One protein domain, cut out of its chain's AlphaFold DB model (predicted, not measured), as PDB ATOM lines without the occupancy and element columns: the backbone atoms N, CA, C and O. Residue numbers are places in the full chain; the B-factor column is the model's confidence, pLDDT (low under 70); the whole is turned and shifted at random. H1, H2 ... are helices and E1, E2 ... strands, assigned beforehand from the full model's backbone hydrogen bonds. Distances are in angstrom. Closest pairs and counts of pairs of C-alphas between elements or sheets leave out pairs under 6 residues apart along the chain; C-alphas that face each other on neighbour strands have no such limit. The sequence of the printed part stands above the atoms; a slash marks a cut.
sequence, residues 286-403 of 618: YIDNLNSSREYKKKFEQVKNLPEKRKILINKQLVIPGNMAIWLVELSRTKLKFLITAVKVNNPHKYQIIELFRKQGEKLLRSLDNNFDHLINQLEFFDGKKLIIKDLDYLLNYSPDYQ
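Overview. This is residues 286 to 403 of the 618 residues of an uncharacterized protein of Oxytricha trifallax (UniProt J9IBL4). What shape does the printed part have? A twisted sheet of four long strands, E1 to E4, forms a wall, with the helices H2 and H3 over one face in two layers and the small hairpin E5 E6 partly face to face with it as a sandwich. H1 lies away from this body towards one end of the long axis, and H4 and the tail 398 to 403 lie towards the other. What are its parts and size? The printed part has 118 residues, of mixed class, with four named helices and six named strands in the order H1 E1 E2 E3 E4 H2 H3 E5 E6 H4; the large sheet runs E1 - E2 - E3 - E4 and the small one E5 - E6, both antiparallel. It is compact, with a radius of gyration of the C-alphas of 14.6 A, yet elongated in outline, with spans of 48 by 31 by 27 A.

Arrangement. How is the largest sheet built? E1, residues 311 to 319, E2, residues 326 to 333, E3, residues 337 to 344, and E4, residues 347 to 357, form a meander, each strand the antiparallel neighbour of the one before, and each successive pair is a hairpin. Within hydrogen-bond range are N 313 and O 331 at 2.8 A for E1 and E2, N 330 and O 341 at 2.8 A for E2 and E3, and N 354 and O 340 at 2.8 A for E3 and E4. E1 and E4 are the edge strands, and E4 bends by 52 degrees at residue 350. What is on its face? H2, residues 358 to 367, stands up from the sheet over E3 and E4 at a height of 9.1 A, with Lys 337 and Arg 358 the closest C-alphas of E3 and H2 at 4.5 A. On the same face H3, residues 372 to 377, lies over E2, slantwise at 38 degrees on the local plane, at a height of 9.2 A; the closest C-alphas of E2 and H3 are those of Val 329 and Ile 376, 7.9 A apart. Where is the second sheet? E5, residues 379 to 382, and E6, residues 386 to 389, form a hairpin, with N 388 and O 380 at 2.8 A, and their strands stand at 56 degrees to those of the large sheet. The closest C-alphas of E4 and E6 are those of Gln 352 and Leu 387, 6.3 A apart. How do the remaining helices stand? H4, residues 392 to 397, touches H2 about perpendicular at 83 degrees, with Leu 364 and Leu 396 the closest C-alphas at 5.6 A, while H1, residues 294 to 299, touches no helix and is not on the large sheet. In these four helices every O i to N i+4 pair is within hydrogen-bond range.

Along the chain. Where does the large sheet begin and end? C-alpha 311 of E1 is at (-23.009, 11.000, -42.813), and C-alpha 357 of E4 is at (-25.837, 16.093, -56.425). How long are the longer elements? From first to last C-alpha E1 measures 23.7 A, E2 22.9 A, E3 22.3 A, E4 27.9 A and H2 14.2 A. Where does the last element end? H4 ends with C-alpha 397 at (-38.781, 21.680, -60.537).

Size, cuts and confidence. How far does it reach? The two C-alphas farthest apart are those of Glu 295 and Tyr 402, at 47.9 A. Is it continuous? The printed part has no cut, and its one long link joins H1 to E1 with 11 residues between them. Where is confidence low? The mean pLDDT of the printed part is 81.1, with residues 288 to 305 and 399 to 403 under 70.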
ATOM      1  N   TYR A 286     -43.924   0.921 -43.844       78.00
ATOM      2  CA  TYR A 286     -43.029   0.769 -42.704       78.00
ATOM      3  C   TYR A 286     -43.289  -0.571 -42.021       78.00
ATOM      4  O   TYR A 286     -44.430  -1.018 -41.905       78.00
ATOM      5  N   ILE A 287     -42.210  -1.225 -41.607       73.50
ATOM      6  CA  ILE A 287     -42.277  -2.435 -40.796       73.50
ATOM      7  C   ILE A 287     -41.776  -2.037 -39.411       73.50
ATOM      8  O   ILE A 287     -40.572  -1.894 -39.211       73.50
ATOM      9  N   ASP A 288     -42.701  -1.853 -38.467       56.06
ATOM     10  CA  ASP A 288     -42.386  -1.393 -37.104       56.06
ATOM     11  C   ASP A 288     -41.764  -2.479 -36.208       56.06
ATOM     12  O   ASP A 288     -41.361  -2.219 -35.077       56.06
ATOM     13  N   ASN A 289     -41.594  -3.701 -36.713       47.22
ATOM     14  CA  ASN A 289     -40.978  -4.785 -35.959       47.22
ATOM     15  C   ASN A 289     -39.490  -4.920 -36.277       47.22
ATOM     16  O   ASN A 289     -39.140  -5.578 -37.253       47.22
ATOM     17  N   LEU A 290     -38.629  -4.367 -35.410       49.88
ATOM     18  CA  LEU A 290     -37.409  -5.044 -34.940       49.88
ATOM     19  C   LEU A 290     -36.707  -4.244 -33.832       49.88
ATOM     20  O   LEU A 290     -35.743  -3.510 -34.052       49.88
ATOM     21  N   ASN A 291     -37.123  -4.505 -32.594       45.50
ATOM     22  CA  ASN A 291     -36.163  -4.523 -31.504       45.50
ATOM     23  C   ASN A 291     -35.153  -5.656 -31.775       45.50
ATOM     24  O   ASN A 291     -35.513  -6.824 -31.878       45.50
ATOM     25  N   SER A 292     -33.873  -5.284 -31.848       51.16
ATOM     26  CA  SER A 292     -32.720  -6.099 -31.435       51.16
ATOM     27  C   SER A 292     -32.543  -7.509 -32.027       51.16
ATOM     28  O   SER A 292     -32.960  -8.505 -31.450       51.16
ATOM     29  N   SER A 293     -31.674  -7.629 -33.034       48.75
ATOM     30  CA  SER A 293     -30.732  -8.757 -33.068       48.75
ATOM     31  C   SER A 293     -29.342  -8.261 -33.467       48.75
ATOM     32  O   SER A 293     -29.162  -7.579 -34.479       48.75
ATOM     33  N   ARG A 294     -28.334  -8.592 -32.647       53.47
ATOM     34  CA  ARG A 294     -26.907  -8.322 -32.914       53.47
ATOM     35  C   ARG A 294     -26.447  -8.909 -34.258       53.47
ATOM     36  O   ARG A 294     -25.468  -8.420 -34.817       53.47
ATOM     37  N   GLU A 295     -27.163  -9.896 -34.799       52.88
ATOM     38  CA  GLU A 295     -26.894 -10.467 -36.120       52.88
ATOM     39  C   GLU A 295     -27.149  -9.477 -37.257       52.88
ATOM     40  O   GLU A 295     -26.397  -9.466 -38.229       52.88
ATOM     41  N   TYR A 296     -28.146  -8.594 -37.130       52.84
ATOM     42  CA  TYR A 296     -28.448  -7.609 -38.173       52.84
ATOM     43  C   TYR A 296     -27.335  -6.574 -38.307       52.84
ATOM     44  O   TYR A 296     -26.942  -6.248 -39.419       52.84
ATOM     45  N   LYS A 297     -26.747  -6.124 -37.189       51.69
ATOM     46  CA  LYS A 297     -25.576  -5.229 -37.206       51.69
ATOM     47  C   LYS A 297     -24.349  -5.865 -37.867       51.69
ATOM     48  O   LYS A 297     -23.564  -5.137 -38.462       51.69
ATOM     49  N   LYS A 298     -24.184  -7.191 -37.770       52.00
ATOM     50  CA  LYS A 298     -23.078  -7.929 -38.408       52.00
ATOM     51  C   LYS A 298     -23.331  -8.244 -39.887       52.00
ATOM     52  O   LYS A 298     -22.373  -8.294 -40.643       52.00
ATOM     53  N   LYS A 299     -24.590  -8.424 -40.310       51.59
ATOM     54  CA  LYS A 299     -24.965  -8.676 -41.719       51.59
ATOM     55  C   LYS A 299     -24.907  -7.428 -42.610       51.59
ATOM     56  O   LYS A 299     -24.943  -7.558 -43.830       51.59
ATOM     57  N   PHE A 300     -24.755  -6.239 -42.022       54.84
ATOM     58  CA  PHE A 300     -24.282  -5.050 -42.730       54.84
ATOM     59  C   PHE A 300     -22.771  -5.128 -42.928       54.84
ATOM     60  O   PHE A 300     -22.020  -4.294 -42.423       54.84
ATOM     61  N   GLU A 301     -22.313  -6.114 -43.701       54.97
ATOM     62  CA  GLU A 301     -21.096  -5.872 -44.465       54.97
ATOM     63  C   GLU A 301     -21.333  -4.566 -45.214       54.97
ATOM     64  O   GLU A 301     -22.361  -4.407 -45.882       54.97
ATOM     65  N   GLN A 302     -20.441  -3.592 -45.021       55.53
ATOM     66  CA  GLN A 302     -20.491  -2.371 -45.803       55.53
ATOM     67  C   GLN A 302     -20.584  -2.808 -47.253       55.53
ATOM     68  O   GLN A 302     -19.702  -3.496 -47.767       55.53
ATOM     69  N   VAL A 303     -21.708  -2.471 -47.881       64.81
ATOM     70  CA  VAL A 303     -21.879  -2.650 -49.309       64.81
ATOM     71  C   VAL A 303     -20.618  -2.076 -49.939       64.81
ATOM     72  O   VAL A 303     -20.344  -0.889 -49.755       64.81
ATOM     73  N   LYS A 304     -19.836  -2.927 -50.614       58.59
ATOM     74  CA  LYS A 304     -18.435  -2.661 -51.000       58.59
ATOM     75  C   LYS A 304     -18.227  -1.378 -51.821       58.59
ATOM     76  O   LYS A 304     -17.096  -0.967 -52.032       58.59
ATOM     77  N   ASN A 305     -19.311  -0.738 -52.252       65.69
ATOM     78  CA  ASN A 305     -19.332   0.446 -53.096       65.69
ATOM     79  C   ASN A 305     -19.962   1.682 -52.423       65.69
ATOM     80  O   ASN A 305     -20.225   2.675 -53.100       65.69
ATOM     81  N   LEU A 306     -20.241   1.647 -51.115       71.12
ATOM     82  CA  LEU A 306     -20.726   2.823 -50.394       71.12
ATOM     83  C   LEU A 306     -19.551   3.690 -49.920       71.12
ATOM     84  O   LEU A 306     -18.569   3.159 -49.407       71.12
ATOM     85  N   PRO A 307     -19.629   5.028 -50.052       73.50
ATOM     86  CA  PRO A 307     -18.524   5.885 -49.650       73.50
ATOM     87  C   PRO A 307     -18.259   5.795 -48.142       73.50
ATOM     88  O   PRO A 307     -19.153   6.055 -47.339       73.50
ATOM     89  N   GLU A 308     -17.009   5.524 -47.765       72.38
ATOM     90  CA  GLU A 308     -16.584   5.387 -46.362       72.38
ATOM     91  C   GLU A 308     -16.806   6.673 -45.545       72.38
ATOM     92  O   GLU A 308     -17.170   6.631 -44.372       72.38
ATOM     93  N   LYS A 309     -16.638   7.848 -46.171       80.06
ATOM     94  CA  LYS A 309     -16.760   9.169 -45.525       80.06
ATOM     95  C   LYS A 309     -18.111   9.827 -45.811       80.06
ATOM     96  O   LYS A 309     -18.181  10.890 -46.439       80.06
ATOM     97  N   ARG A 310     -19.201   9.204 -45.358       86.12
ATOM     98  CA  ARG A 310     -20.569   9.744 -45.481       86.12
ATOM     99  C   ARG A 310     -21.272   9.839 -44.130       86.12
ATOM    100  O   ARG A 310     -21.066   9.012 -43.250       86.12
ATOM    101  N   LYS A 311     -22.131  10.847 -43.977       86.88
ATOM    102  CA  LYS A 311     -23.009  11.000 -42.813       86.88
ATOM    103  C   LYS A 311     -24.353  10.348 -43.121       86.88
ATOM    104  O   LYS A 311     -25.039  10.794 -44.040       86.88
ATOM    105  N   ILE A 312     -24.727   9.339 -42.341       87.38
ATOM    106  CA  ILE A 312     -26.066   8.741 -42.384       87.38
ATOM    107  C   ILE A 312     -27.056   9.737 -41.772       87.38
ATOM    108  O   ILE A 312     -26.792  10.314 -40.716       87.38
ATOM    109  N   LEU A 313     -28.151   9.993 -42.483       86.88
ATOM    110  CA  LEU A 313     -29.218  10.904 -42.075       86.88
ATOM    111  C   LEU A 313     -30.371  10.132 -41.444       86.88
ATOM    112  O   LEU A 313     -30.815  10.486 -40.358       86.88
ATOM    113  N   ILE A 314     -30.821   9.072 -42.112       87.12
ATOM    114  CA  ILE A 314     -31.895   8.207 -41.634       87.12
ATOM    115  C   ILE A 314     -31.697   6.793 -42.175       87.12
ATOM    116  O   ILE A 314     -31.089   6.592 -43.230       87.12
ATOM    117  N   ASN A 315     -32.196   5.820 -41.423       85.81
ATOM    118  CA  ASN A 315     -32.155   4.415 -41.779       85.81
ATOM    119  C   ASN A 315     -33.473   3.753 -41.356       85.81
ATOM    120  O   ASN A 315     -33.814   3.799 -40.173       85.81
ATOM    121  N   LYS A 316     -34.220   3.183 -42.305       85.69
ATOM    122  CA  LYS A 316     -35.543   2.583 -42.066       85.69
ATOM    123  C   LYS A 316     -35.730   1.296 -42.867       85.69
ATOM    124  O   LYS A 316     -35.228   1.174 -43.978       85.69
ATOM    125  N   GLN A 317     -36.475   0.344 -42.309       84.69
ATOM    126  CA  GLN A 317     -36.909  -0.858 -43.025       84.69
ATOM    127  C   GLN A 317     -38.298  -0.633 -43.614       84.69
ATOM    128  O   GLN A 317     -39.201  -0.158 -42.924       84.69
ATOM    129  N   LEU A 318     -38.467  -0.981 -44.884       87.00
ATOM    130  CA  LEU A 318     -39.746  -0.868 -45.565       87.00
ATOM    131  C   LEU A 318     -39.884  -1.849 -46.725       87.00
ATOM    132  O   LEU A 318     -38.908  -2.311 -47.319       87.00
ATOM    133  N   VAL A 319     -41.134  -2.133 -47.075       86.69
ATOM    134  CA  VAL A 319     -41.471  -2.825 -48.321       86.69
ATOM    135  C   VAL A 319     -41.655  -1.778 -49.407       86.69
ATOM    136  O   VAL A 319     -42.576  -0.967 -49.334       86.69
ATOM    137  N   ILE A 320     -40.773  -1.789 -50.407       86.88
ATOM    138  CA  ILE A 320     -40.833  -0.859 -51.542       86.88
ATOM    139  C   ILE A 320     -41.770  -1.439 -52.620       86.88
ATOM    140  O   ILE A 320     -41.631  -2.622 -52.969       86.88
ATOM    141  N   PRO A 321     -42.693  -0.634 -53.181       81.81
ATOM    142  CA  PRO A 321     -43.558  -1.036 -54.288       81.81
ATOM    143  C   PRO A 321     -42.773  -1.621 -55.473       81.81
ATOM    144  O   PRO A 321     -41.677  -1.165 -55.801       81.81
ATOM    145  N   GLY A 322     -43.338  -2.648 -56.114       82.00
ATOM    146  CA  GLY A 322     -42.776  -3.314 -57.299       82.00
ATOM    147  C   GLY A 322     -41.954  -4.576 -57.007       82.00
ATOM    148  O   GLY A 322     -42.034  -5.529 -57.773       82.00
ATOM    149  N   ASN A 323     -41.212  -4.639 -55.894       77.88
ATOM    150  CA  ASN A 323     -40.370  -5.809 -55.570       77.88
ATOM    151  C   ASN A 323     -40.942  -6.689 -54.432       77.88
ATOM    152  O   ASN A 323     -40.448  -7.792 -54.230       77.88
ATOM    153  N   MET A 324     -41.971  -6.231 -53.694       78.25
ATOM    154  CA  MET A 324     -42.639  -6.957 -52.582       78.25
ATOM    155  C   MET A 324     -41.669  -7.649 -51.602       78.25
ATOM    156  O   MET A 324     -41.955  -8.702 -51.040       78.25
ATOM    157  N   ALA A 325     -40.492  -7.059 -51.403       84.38
ATOM    158  CA  ALA A 325     -39.458  -7.564 -50.513       84.38
ATOM    159  C   ALA A 325     -39.156  -6.529 -49.432       84.38
ATOM    160  O   ALA A 325     -39.399  -5.338 -49.620       84.38
ATOM    161  N   ILE A 326     -38.602  -6.988 -48.312       85.50
ATOM    162  CA  ILE A 326     -38.160  -6.107 -47.235       85.50
ATOM    163  C   ILE A 326     -36.806  -5.513 -47.624       85.50
ATOM    164  O   ILE A 326     -35.817  -6.233 -47.818       85.50
ATOM    165  N   TRP A 327     -36.777  -4.190 -47.735       88.62
ATOM    166  CA  TRP A 327     -35.587  -3.408 -48.024       88.62
ATOM    167  C   TRP A 327     -35.252  -2.527 -46.828       88.62
ATOM    168  O   TRP A 327     -36.124  -1.911 -46.220       88.62
ATOM    169  N   LEU A 328     -33.971  -2.446 -46.501       88.81
ATOM    170  CA  LEU A 328     -33.458  -1.392 -45.648       88.81
ATOM    171  C   LEU A 328     -33.097  -0.200 -46.532       88.81
ATOM    172  O   LEU A 328     -32.228  -0.319 -47.393       88.81
ATOM    173  N   VAL A 329     -33.736   0.938 -46.300       90.12
ATOM    174  CA  VAL A 329     -33.425   2.199 -46.963       90.12
ATOM    175  C   VAL A 329     -32.595   3.077 -46.038       90.12
ATOM    176  O   VAL A 329     -33.028   3.469 -44.956       90.12
ATOM    177  N   GLU A 330     -31.402   3.421 -46.503       90.19
ATOM    178  CA  GLU A 330     -30.483   4.349 -45.866       90.19
ATOM    179  C   GLU A 330     -30.373   5.619 -46.714       90.19
ATOM    180  O   GLU A 330     -30.014   5.572 -47.894       90.19
ATOM    181  N   LEU A 331     -30.631   6.769 -46.100       91.38
ATOM    182  CA  LEU A 331     -30.346   8.072 -46.684       91.38
ATOM    183  C   LEU A 331     -29.060   8.603 -46.062       91.38
ATOM    184  O   LEU A 331     -28.962   8.759 -44.843       91.38
ATOM    185  N   SER A 332     -28.074   8.918 -46.890       91.56
ATOM    186  CA  SER A 332     -26.801   9.469 -46.438       91.56
ATOM    187  C   SER A 332     -26.327  10.606 -47.330       91.56
ATOM    188  O   SER A 332     -26.759  10.785 -48.466       91.56
ATOM    189  N   ARG A 333     -25.433  11.438 -46.798       91.88
ATOM    190  CA  ARG A 333     -24.846  12.555 -47.541       91.88
ATOM    191  C   ARG A 333     -23.339  12.610 -47.378       91.88
ATOM    192  O   ARG A 333     -22.795  12.349 -46.306       91.88
ATOM    193  N   THR A 334     -22.672  13.015 -48.445       92.44
ATOM    194  CA  THR A 334     -21.256  13.392 -48.455       92.44
ATOM    195  C   THR A 334     -21.136  14.907 -48.637       92.44
ATOM    196  O   THR A 334     -22.131  15.636 -48.635       92.44
ATOM    197  N   LYS A 335     -19.911  15.416 -48.820       90.44
ATOM    198  CA  LYS A 335     -19.689  16.839 -49.121       90.44
ATOM    199  C   LYS A 335     -20.385  17.275 -50.420       90.44
ATOM    200  O   LYS A 335     -20.876  18.401 -50.475       90.44
ATOM    201  N   LEU A 336     -20.437  16.392 -51.424       90.56
ATOM    202  CA  LEU A 336     -20.873  16.706 -52.793       90.56
ATOM    203  C   LEU A 336     -22.120  15.945 -53.252       90.56
ATOM    204  O   LEU A 336     -22.813  16.424 -54.149       90.56
ATOM    205  N   LYS A 337     -22.412  14.786 -52.657       93.06
ATOM    206  CA  LYS A 337     -23.489  13.892 -53.094       93.06
ATOM    207  C   LYS A 337     -24.500  13.629 -51.985       93.06
ATOM    208  O   LYS A 337     -24.143  13.578 -50.806       93.06
ATOM    209  N   PHE A 338     -25.741  13.422 -52.394       93.44
ATOM    210  CA  PHE A 338     -26.831  12.892 -51.589       93.44
ATOM    211  C   PHE A 338     -27.153  11.484 -52.103       93.44
ATOM    212  O   PHE A 338     -27.255  11.286 -53.312       93.44
ATOM    213  N   LEU A 339     -27.233  10.509 -51.203       92.62
ATOM    214  CA  LEU A 339     -27.294   9.087 -51.528       92.62
ATOM    215  C   LEU A 339     -28.537   8.470 -50.897       92.62
ATOM    216  O   LEU A 339     -28.765   8.625 -49.697       92.62
ATOM    217  N   ILE A 340     -29.292   7.731 -51.703       93.44
ATOM    218  CA  ILE A 340     -30.398   6.887 -51.247       93.44
ATOM    219  C   ILE A 340     -30.025   5.450 -51.569       93.44
ATOM    220  O   ILE A 340     -29.905   5.092 -52.735       93.44
ATOM    221  N   THR A 341     -29.794   4.638 -50.544       91.31
ATOM    222  CA  THR A 341     -29.376   3.242 -50.693       91.31
ATOM    223  C   THR A 341     -30.495   2.330 -50.215       91.31
ATOM    224  O   THR A 341     -30.886   2.432 -49.061       91.31
ATOM    225  N   ALA A 342     -30.979   1.420 -51.057       91.25
ATOM    226  CA  ALA A 342     -31.887   0.349 -50.653       91.25
ATOM    227  C   ALA A 342     -31.148  -0.993 -50.687       91.25
ATOM    228  O   ALA A 342     -30.700  -1.429 -51.746       91.25
ATOM    229  N   VAL A 343     -31.030  -1.664 -49.543       89.06
ATOM    230  CA  VAL A 343     -30.371  -2.970 -49.394       89.06
ATOM    231  C   VAL A 343     -31.417  -4.034 -49.098       89.06
ATOM    232  O   VAL A 343     -32.254  -3.852 -48.214       89.06
ATOM    233  N   LYS A 344     -31.393  -5.160 -49.816       89.00
ATOM    234  CA  LYS A 344     -32.339  -6.249 -49.563       89.00
ATOM    235  C   LYS A 344     -31.966  -6.944 -48.258       89.00
ATOM    236  O   LYS A 344     -30.874  -7.493 -48.147       89.00
ATOM    237  N   VAL A 345     -32.884  -6.984 -47.291       82.38
ATOM    238  CA  VAL A 345     -32.593  -7.513 -45.944       82.38
ATOM    239  C   VAL A 345     -32.148  -8.979 -45.977       82.38
ATOM    240  O   VAL A 345     -31.211  -9.363 -45.283       82.38
ATOM    241  N   ASN A 346     -32.761  -9.787 -46.843       80.62
ATOM    242  CA  ASN A 346     -32.445 -11.214 -46.962       80.62
ATOM    243  C   ASN A 346     -31.182 -11.495 -47.797       80.62
ATOM    244  O   ASN A 346     -30.721 -12.631 -47.838       80.62
ATOM    245  N   ASN A 347     -30.646 -10.503 -48.518       81.94
ATOM    246  CA  ASN A 347     -29.452 -10.663 -49.347       81.94
ATOM    247  C   ASN A 347     -28.691  -9.326 -49.429       81.94
ATOM    248  O   ASN A 347     -28.940  -8.546 -50.354       81.94
ATOM    249  N   PRO A 348     -27.766  -9.057 -48.492       75.00
ATOM    250  CA  PRO A 348     -27.100  -7.759 -48.376       75.00
ATOM    251  C   PRO A 348     -26.204  -7.415 -49.576       75.00
ATOM    252  O   PRO A 348     -25.911  -6.246 -49.812       75.00
ATOM    253  N   HIS A 349     -25.823  -8.402 -50.395       78.56
ATOM    254  CA  HIS A 349     -25.086  -8.166 -51.640       78.56
ATOM    255  C   HIS A 349     -25.967  -7.591 -52.760       78.56
ATOM    256  O   HIS A 349     -25.445  -7.064 -53.742       78.56
ATOM    257  N   LYS A 350     -27.298  -7.666 -52.630       84.00
ATOM    258  CA  LYS A 350     -28.248  -7.046 -53.560       84.00
ATOM    259  C   LYS A 350     -28.722  -5.716 -52.991       84.00
ATOM    260  O   LYS A 350     -29.592  -5.663 -52.123       84.00
ATOM    261  N   TYR A 351     -28.173  -4.638 -53.529       87.94
ATOM    262  CA  TYR A 351     -28.528  -3.280 -53.149       87.94
ATOM    263  C   TYR A 351     -28.670  -2.397 -54.388       87.94
ATOM    264  O   TYR A 351     -28.162  -2.717 -55.463       87.94
ATOM    265  N   GLN A 352     -29.359  -1.275 -54.224       89.81
ATOM    266  CA  GLN A 352     -29.500  -0.246 -55.243       89.81
ATOM    267  C   GLN A 352     -29.239   1.124 -54.654       89.81
ATOM    268  O   GLN A 352     -29.546   1.372 -53.489       89.81
ATOM    269  N   ILE A 353     -28.650   2.000 -55.464       90.94
ATOM    270  CA  ILE A 353     -28.262   3.343 -55.050       90.94
ATOM    271  C   ILE A 353     -28.832   4.337 -56.048       90.94
ATOM    272  O   ILE A 353     -28.654   4.187 -57.255       90.94
ATOM    273  N   ILE A 354     -29.460   5.382 -55.522       93.31
ATOM    274  CA  ILE A 354     -29.728   6.613 -56.251       93.31
ATOM    275  C   ILE A 354     -28.722   7.651 -55.770       93.31
ATOM    276  O   ILE A 354     -28.651   7.966 -54.577       93.31
ATOM    277  N   GLU A 355     -27.941   8.178 -56.708       93.75
ATOM    278  CA  GLU A 355     -26.985   9.246 -56.453       93.75
ATOM    279  C   GLU A 355     -27.496  10.566 -57.022       93.75
ATOM    280  O   GLU A 355     -27.742  10.686 -58.219       93.75
ATOM    281  N   LEU A 356     -27.604  11.576 -56.162       93.38
ATOM    282  CA  LEU A 356     -27.957  12.940 -56.541       93.38
ATOM    283  C   LEU A 356     -26.821  13.892 -56.169       93.38
ATOM    284  O   LEU A 356     -26.097  13.682 -55.187       93.38
ATOM    285  N   PHE A 357     -26.682  15.000 -56.900       94.31
ATOM    286  CA  PHE A 357     -25.837  16.093 -56.425       94.31
ATOM    287  C   PHE A 357     -26.422  16.669 -55.137       94.31
ATOM    288  O   PHE A 357     -27.638  16.774 -54.986       94.31
ATOM    289  N   ARG A 358     -25.569  17.117 -54.212       90.75
ATOM    290  CA  ARG A 358     -26.013  17.640 -52.910       90.75
ATOM    291  C   ARG A 358     -27.083  18.726 -53.039       90.75
ATOM    292  O   ARG A 358     -28.078  18.675 -52.329       90.75
ATOM    293  N   LYS A 359     -26.914  19.661 -53.980       90.38
ATOM    294  CA  LYS A 359     -27.901  20.722 -54.236       90.38
ATOM    295  C   LYS A 359     -29.253  20.171 -54.698       90.38
ATOM    296  O   LYS A 359     -30.278  20.709 -54.303       90.38
ATOM    297  N   GLN A 360     -29.255  19.117 -55.513       91.94
ATOM    298  CA  GLN A 360     -30.482  18.461 -55.971       91.94
ATOM    299  C   GLN A 360     -31.156  17.708 -54.827       91.94
ATOM    300  O   GLN A 360     -32.350  17.876 -54.632       91.94
ATOM    301  N   GLY A 361     -30.396  16.961 -54.019       91.00
ATOM    302  CA  GLY A 361     -30.934  16.278 -52.839       91.00
ATOM    303  C   GLY A 361     -31.523  17.247 -51.807       91.00
ATOM    304  O   GLY A 361     -32.607  17.018 -51.289       91.00
ATOM    305  N   GLU A 362     -30.860  18.379 -51.555       89.38
ATOM    306  CA  GLU A 362     -31.392  19.438 -50.682       89.38
ATOM    307  C   GLU A 362     -32.611  20.151 -51.290       89.38
ATOM    308  O   GLU A 362     -33.467  20.636 -50.555       89.38
ATOM    309  N   LYS A 363     -32.700  20.260 -52.622       90.75
ATOM    310  CA  LYS A 363     -33.890  20.804 -53.293       90.75
ATOM    311  C   LYS A 363     -35.067  19.832 -53.196       90.75
ATOM    312  O   LYS A 363     -36.157  20.260 -52.850       90.75
ATOM    313  N   LEU A 364     -34.808  18.547 -53.417       92.19
ATOM    314  CA  LEU A 364     -35.780  17.466 -53.294       92.19
ATOM    315  C   LEU A 364     -36.337  17.344 -51.870       92.19
ATOM    316  O   LEU A 364     -37.532  17.177 -51.683       92.19
ATOM    317  N   LEU A 365     -35.482  17.447 -50.851       90.31
ATOM    318  CA  LEU A 365     -35.958  17.449 -49.466       90.31
ATOM    319  C   LEU A 365     -36.834  18.665 -49.179       90.31
ATOM    320  O   LEU A 365     -37.861  18.523 -48.530       90.31
ATOM    321  N   ARG A 366     -36.465  19.844 -49.689       90.19
ATOM    322  CA  ARG A 366     -37.274  21.057 -49.521       90.19
ATOM    323  C   ARG A 366     -38.629  20.970 -50.209       90.19
ATOM    324  O   ARG A 366     -39.595  21.440 -49.628       90.19
ATOM    325  N   SER A 367     -38.713  20.372 -51.398       88.31
ATOM    326  CA  SER A 367     -39.999  20.154 -52.074       88.31
ATOM    327  C   SER A 367     -40.896  19.131 -51.375       88.31
ATOM    328  O   SER A 367     -42.073  19.049 -51.701       88.31
ATOM    329  N   LEU A 368     -40.357  18.390 -50.405       89.06
ATOM    330  CA  LEU A 368     -41.065  17.427 -49.564       89.06
ATOM    331  C   LEU A 368     -41.099  17.878 -48.090       89.06
ATOM    332  O   LEU A 368     -40.990  17.055 -47.179       89.06
ATOM    333  N   ASP A 369     -41.168  19.192 -47.855       88.12
ATOM    334  CA  ASP A 369     -41.281  19.825 -46.531       88.12
ATOM    335  C   ASP A 369     -40.172  19.446 -45.534       88.12
ATOM    336  O   ASP A 369     -40.349  19.448 -44.318       88.12
ATOM    337  N   ASN A 370     -38.983  19.123 -46.049       87.31
ATOM    338  CA  ASN A 370     -37.840  18.604 -45.294       87.31
ATOM    339  C   ASN A 370     -38.143  17.319 -44.502       87.31
ATOM    340  O   ASN A 370     -37.418  16.990 -43.559       87.31
ATOM    341  N   ASN A 371     -39.171  16.568 -44.896       88.38
ATOM    342  CA  ASN A 371     -39.546  15.321 -44.254       88.38
ATOM    343  C   ASN A 371     -38.952  14.123 -45.007       88.38
ATOM    344  O   ASN A 371     -39.292  13.833 -46.158       88.38
ATOM    345  N   PHE A 372     -38.075  13.379 -44.332       88.44
ATOM    346  CA  PHE A 372     -37.475  12.172 -44.895       88.44
ATOM    347  C   PHE A 372     -38.500  11.069 -45.173       88.44
ATOM    348  O   PHE A 372     -38.298  10.282 -46.094       88.44
ATOM    349  N   ASP A 373     -39.605  11.033 -44.432       88.06
ATOM    350  CA  ASP A 373     -40.630  10.004 -44.597       88.06
ATOM    351  C   ASP A 373     -41.426  10.213 -45.881       88.06
ATOM    352  O   ASP A 373     -41.736   9.249 -46.580       88.06
ATOM    353  N   HIS A 374     -41.660  11.470 -46.266       89.88
ATOM    354  CA  HIS A 374     -42.230  11.784 -47.572       89.88
ATOM    355  C   HIS A 374     -41.293  11.356 -48.701       89.88
ATOM    356  O   HIS A 374     -41.754  10.738 -49.655       89.88
ATOM    357  N   LEU A 375     -39.983  11.590 -48.573       90.88
ATOM    358  CA  LEU A 375     -39.004  11.125 -49.561       90.88
ATOM    359  C   LEU A 375     -38.991   9.598 -49.689       90.88
ATOM    360  O   LEU A 375     -38.957   9.079 -50.802       90.88
ATOM    361  N   ILE A 376     -39.039   8.883 -48.565       89.69
ATOM    362  CA  ILE A 376     -39.097   7.418 -48.550       89.69
ATOM    363  C   ILE A 376     -40.373   6.918 -49.235       89.69
ATOM    364  O   ILE A 376     -40.303   5.971 -50.017       89.69
ATOM    365  N   ASN A 377     -41.512   7.579 -49.008       89.62
ATOM    366  CA  ASN A 377     -42.791   7.216 -49.622       89.62
ATOM    367  C   ASN A 377     -42.802   7.387 -51.156       89.62
ATOM    368  O   ASN A 377     -43.566   6.712 -51.845       89.62
ATOM    369  N   GLN A 378     -41.927   8.239 -51.702       90.94
ATOM    370  CA  GLN A 378     -41.766   8.414 -53.151       90.94
ATOM    371  C   GLN A 378     -40.861   7.359 -53.804       90.94
ATOM    372  O   GLN A 378     -40.678   7.387 -55.019       90.94
ATOM    373  N   LEU A 379     -40.272   6.431 -53.047       92.19
ATOM    374  CA  LEU A 379     -39.412   5.394 -53.616       92.19
ATOM    375  C   LEU A 379     -40.230   4.260 -54.236       92.19
ATOM    376  O   LEU A 379     -41.136   3.708 -53.613       92.19
ATOM    377  N   GLU A 380     -39.847   3.852 -55.444       92.19
ATOM    378  CA  GLU A 380     -40.421   2.689 -56.120       92.19
ATOM    379  C   GLU A 380     -39.389   1.943 -56.968       92.19
ATOM    380  O   GLU A 380     -38.358   2.494 -57.356       92.19
ATOM    381  N   PHE A 381     -39.665   0.672 -57.269       91.38
ATOM    382  CA  PHE A 381     -38.891  -0.081 -58.251       91.38
ATOM    383  C   PHE A 381     -39.570  -0.063 -59.620       91.38
ATOM    384  O   PHE A 381     -40.555  -0.771 -59.834       91.38
ATOM    385  N   PHE A 382     -38.981   0.663 -60.571       86.69
ATOM    386  CA  PHE A 382     -39.354   0.587 -61.981       86.69
ATOM    387  C   PHE A 382     -39.020  -0.806 -62.534       86.69
ATOM    388  O   PHE A 382     -37.906  -1.311 -62.331       86.69
ATOM    389  N   ASP A 383     -40.002  -1.449 -63.173       82.62
ATOM    390  CA  ASP A 383     -39.952  -2.839 -63.660       82.62
ATOM    391  C   ASP A 383     -39.501  -3.871 -62.607       82.62
ATOM    392  O   ASP A 383     -38.925  -4.912 -62.932       82.62
ATOM    393  N   GLY A 384     -39.665  -3.560 -61.313       78.94
ATOM    394  CA  GLY A 384     -39.176  -4.391 -60.209       78.94
ATOM    395  C   GLY A 384     -37.643  -4.494 -60.119       78.94
ATOM    396  O   GLY A 384     -37.129  -5.179 -59.230       78.94
ATOM    397  N   LYS A 385     -36.901  -3.816 -61.006       82.50
ATOM    398  CA  LYS A 385     -35.448  -3.962 -61.168       82.50
ATOM    399  C   LYS A 385     -34.652  -2.717 -60.837       82.50
ATOM    400  O   LYS A 385     -33.505  -2.895 -60.454       82.50
ATOM    401  N   LYS A 386     -35.183  -1.502 -60.993       88.50
ATOM    402  CA  LYS A 386     -34.418  -0.264 -60.768       88.50
ATOM    403  C   LYS A 386     -35.111   0.631 -59.752       88.50
ATOM    404  O   LYS A 386     -36.258   1.000 -59.957       88.50
ATOM    405  N   LEU A 387     -34.414   0.994 -58.679       92.06
ATOM    406  CA  LEU A 387     -34.911   1.937 -57.687       92.06
ATOM    407  C   LEU A 387     -34.950   3.335 -58.307       92.06
ATOM    408  O   LEU A 387     -33.933   3.830 -58.803       92.06
ATOM    409  N   ILE A 388     -36.118   3.958 -58.268       92.50
ATOM    410  CA  ILE A 388     -36.361   5.319 -58.735       92.50
ATOM    411  C   ILE A 388     -37.148   6.104 -57.679       92.50
ATOM    412  O   ILE A 388     -37.714   5.538 -56.744       92.50
ATOM    413  N   ILE A 389     -37.143   7.425 -57.828       93.25
ATOM    414  CA  ILE A 389     -37.989   8.342 -57.062       93.25
ATOM    415  C   ILE A 389     -39.123   8.750 -57.999       93.25
ATOM    416  O   ILE A 389     -38.846   9.249 -59.094       93.25
ATOM    417  N   LYS A 390     -40.368   8.531 -57.575       90.56
ATOM    418  CA  LYS A 390     -41.573   8.949 -58.297       90.56
ATOM    419  C   LYS A 390     -41.500  10.436 -58.616       90.56
ATOM    420  O   LYS A 390     -41.156  11.242 -57.753       90.56
ATOM    421  N   ASP A 391     -41.786  10.774 -59.871       87.81
ATOM    422  CA  ASP A 391     -41.865  12.150 -60.363       87.81
ATOM    423  C   ASP A 391     -40.662  13.036 -59.982       87.81
ATOM    424  O   ASP A 391     -40.806  14.231 -59.717       87.81
ATOM    425  N   LEU A 392     -39.447  12.469 -59.971       90.19
ATOM    426  CA  LEU A 392     -38.226  13.180 -59.571       90.19
ATOM    427  C   LEU A 392     -38.053  14.521 -60.300       90.19
ATOM    428  O   LEU A 392     -37.726  15.527 -59.671       90.19
ATOM    429  N   ASP A 393     -38.289  14.550 -61.612       89.44
ATOM    430  CA  ASP A 393     -38.165  15.769 -62.416       89.44
ATOM    431  C   ASP A 393     -39.180  16.835 -61.995       89.44
ATOM    432  O   ASP A 393     -38.853  18.021 -61.931       89.44
ATOM    433  N   TYR A 394     -40.404  16.426 -61.654       88.50
ATOM    434  CA  TYR A 394     -41.420  17.333 -61.134       88.50
ATOM    435  C   TYR A 394     -41.012  17.871 -59.760       88.50
ATOM    436  O   TYR A 394     -40.998  19.084 -59.566       88.50
ATOM    437  N   LEU A 395     -40.582  17.003 -58.840       89.19
ATOM    438  CA  LEU A 395     -40.161  17.386 -57.487       89.19
ATOM    439  C   LEU A 395     -38.920  18.283 -57.471       89.19
ATOM    440  O   LEU A 395     -38.782  19.134 -56.593       89.19
ATOM    441  N   LEU A 396     -38.008  18.112 -58.430       89.62
ATOM    442  CA  LEU A 396     -36.843  18.980 -58.591       89.62
ATOM    443  C   LEU A 396     -37.198  20.325 -59.225       89.62
ATOM    444  O   LEU A 396     -36.451  21.286 -59.033       89.62
ATOM    445  N   ASN A 397     -38.294  20.422 -59.971       86.00
ATOM    446  CA  ASN A 397     -38.781  21.680 -60.537       86.00
ATOM    447  C   ASN A 397     -39.764  22.397 -59.605       86.00
ATOM    448  O   ASN A 397     -39.848  23.627 -59.641       86.00
ATOM    449  N   TYR A 398     -40.420  21.655 -58.713       81.12
ATOM    450  CA  TYR A 398     -41.262  22.189 -57.659       81.12
ATOM    451  C   TYR A 398     -40.433  23.086 -56.738       81.12
ATOM    452  O   TYR A 398     -39.406  22.689 -56.181       81.12
ATOM    453  N   SER A 399     -40.853  24.341 -56.631       69.81
ATOM    454  CA  SER A 399     -40.223  25.332 -55.768       69.81
ATOM    455  C   SER A 399     -41.283  25.785 -54.768       69.81
ATOM    456  O   SER A 399     -42.125  26.602 -55.144       69.81
ATOM    457  N   PRO A 400     -41.277  25.257 -53.528       64.19
ATOM    458  CA  PRO A 400     -42.276  25.617 -52.516       64.19
ATOM    459  C   PRO A 400     -42.262  27.125 -52.223       64.19
ATOM    460  O   PRO A 400     -43.296  27.723 -51.938       64.19
ATOM    461  N   ASP A 401     -41.107  27.769 -52.424       59.97
ATOM    462  CA  ASP A 401     -40.913  29.210 -52.260       59.97
ATOM    463  C   ASP A 401     -41.813  30.067 -53.173       59.97
ATOM    464  O   ASP A 401     -42.073  31.220 -52.839       59.97
ATOM    465  N   TYR A 402     -42.314  29.532 -54.296       51.47
ATOM    466  CA  TYR A 402     -43.194  30.267 -55.220       51.47
ATOM    467  C   TYR A 402     -44.662  30.313 -54.783       51.47
ATOM    468  O   TYR A 402     -45.433  31.057 -55.384       51.47
ATOM    469  N   GLN A 403     -45.066  29.547 -53.763       49.53
ATOM    470  CA  GLN A 403     -46.443  29.596 -53.254       49.53
ATOM    471  C   GLN A 403     -46.635  30.579 -52.094       49.53
ATOM    472  O   GLN A 403     -47.768  30.922 -51.771       49.53
TER     473      GLN A 403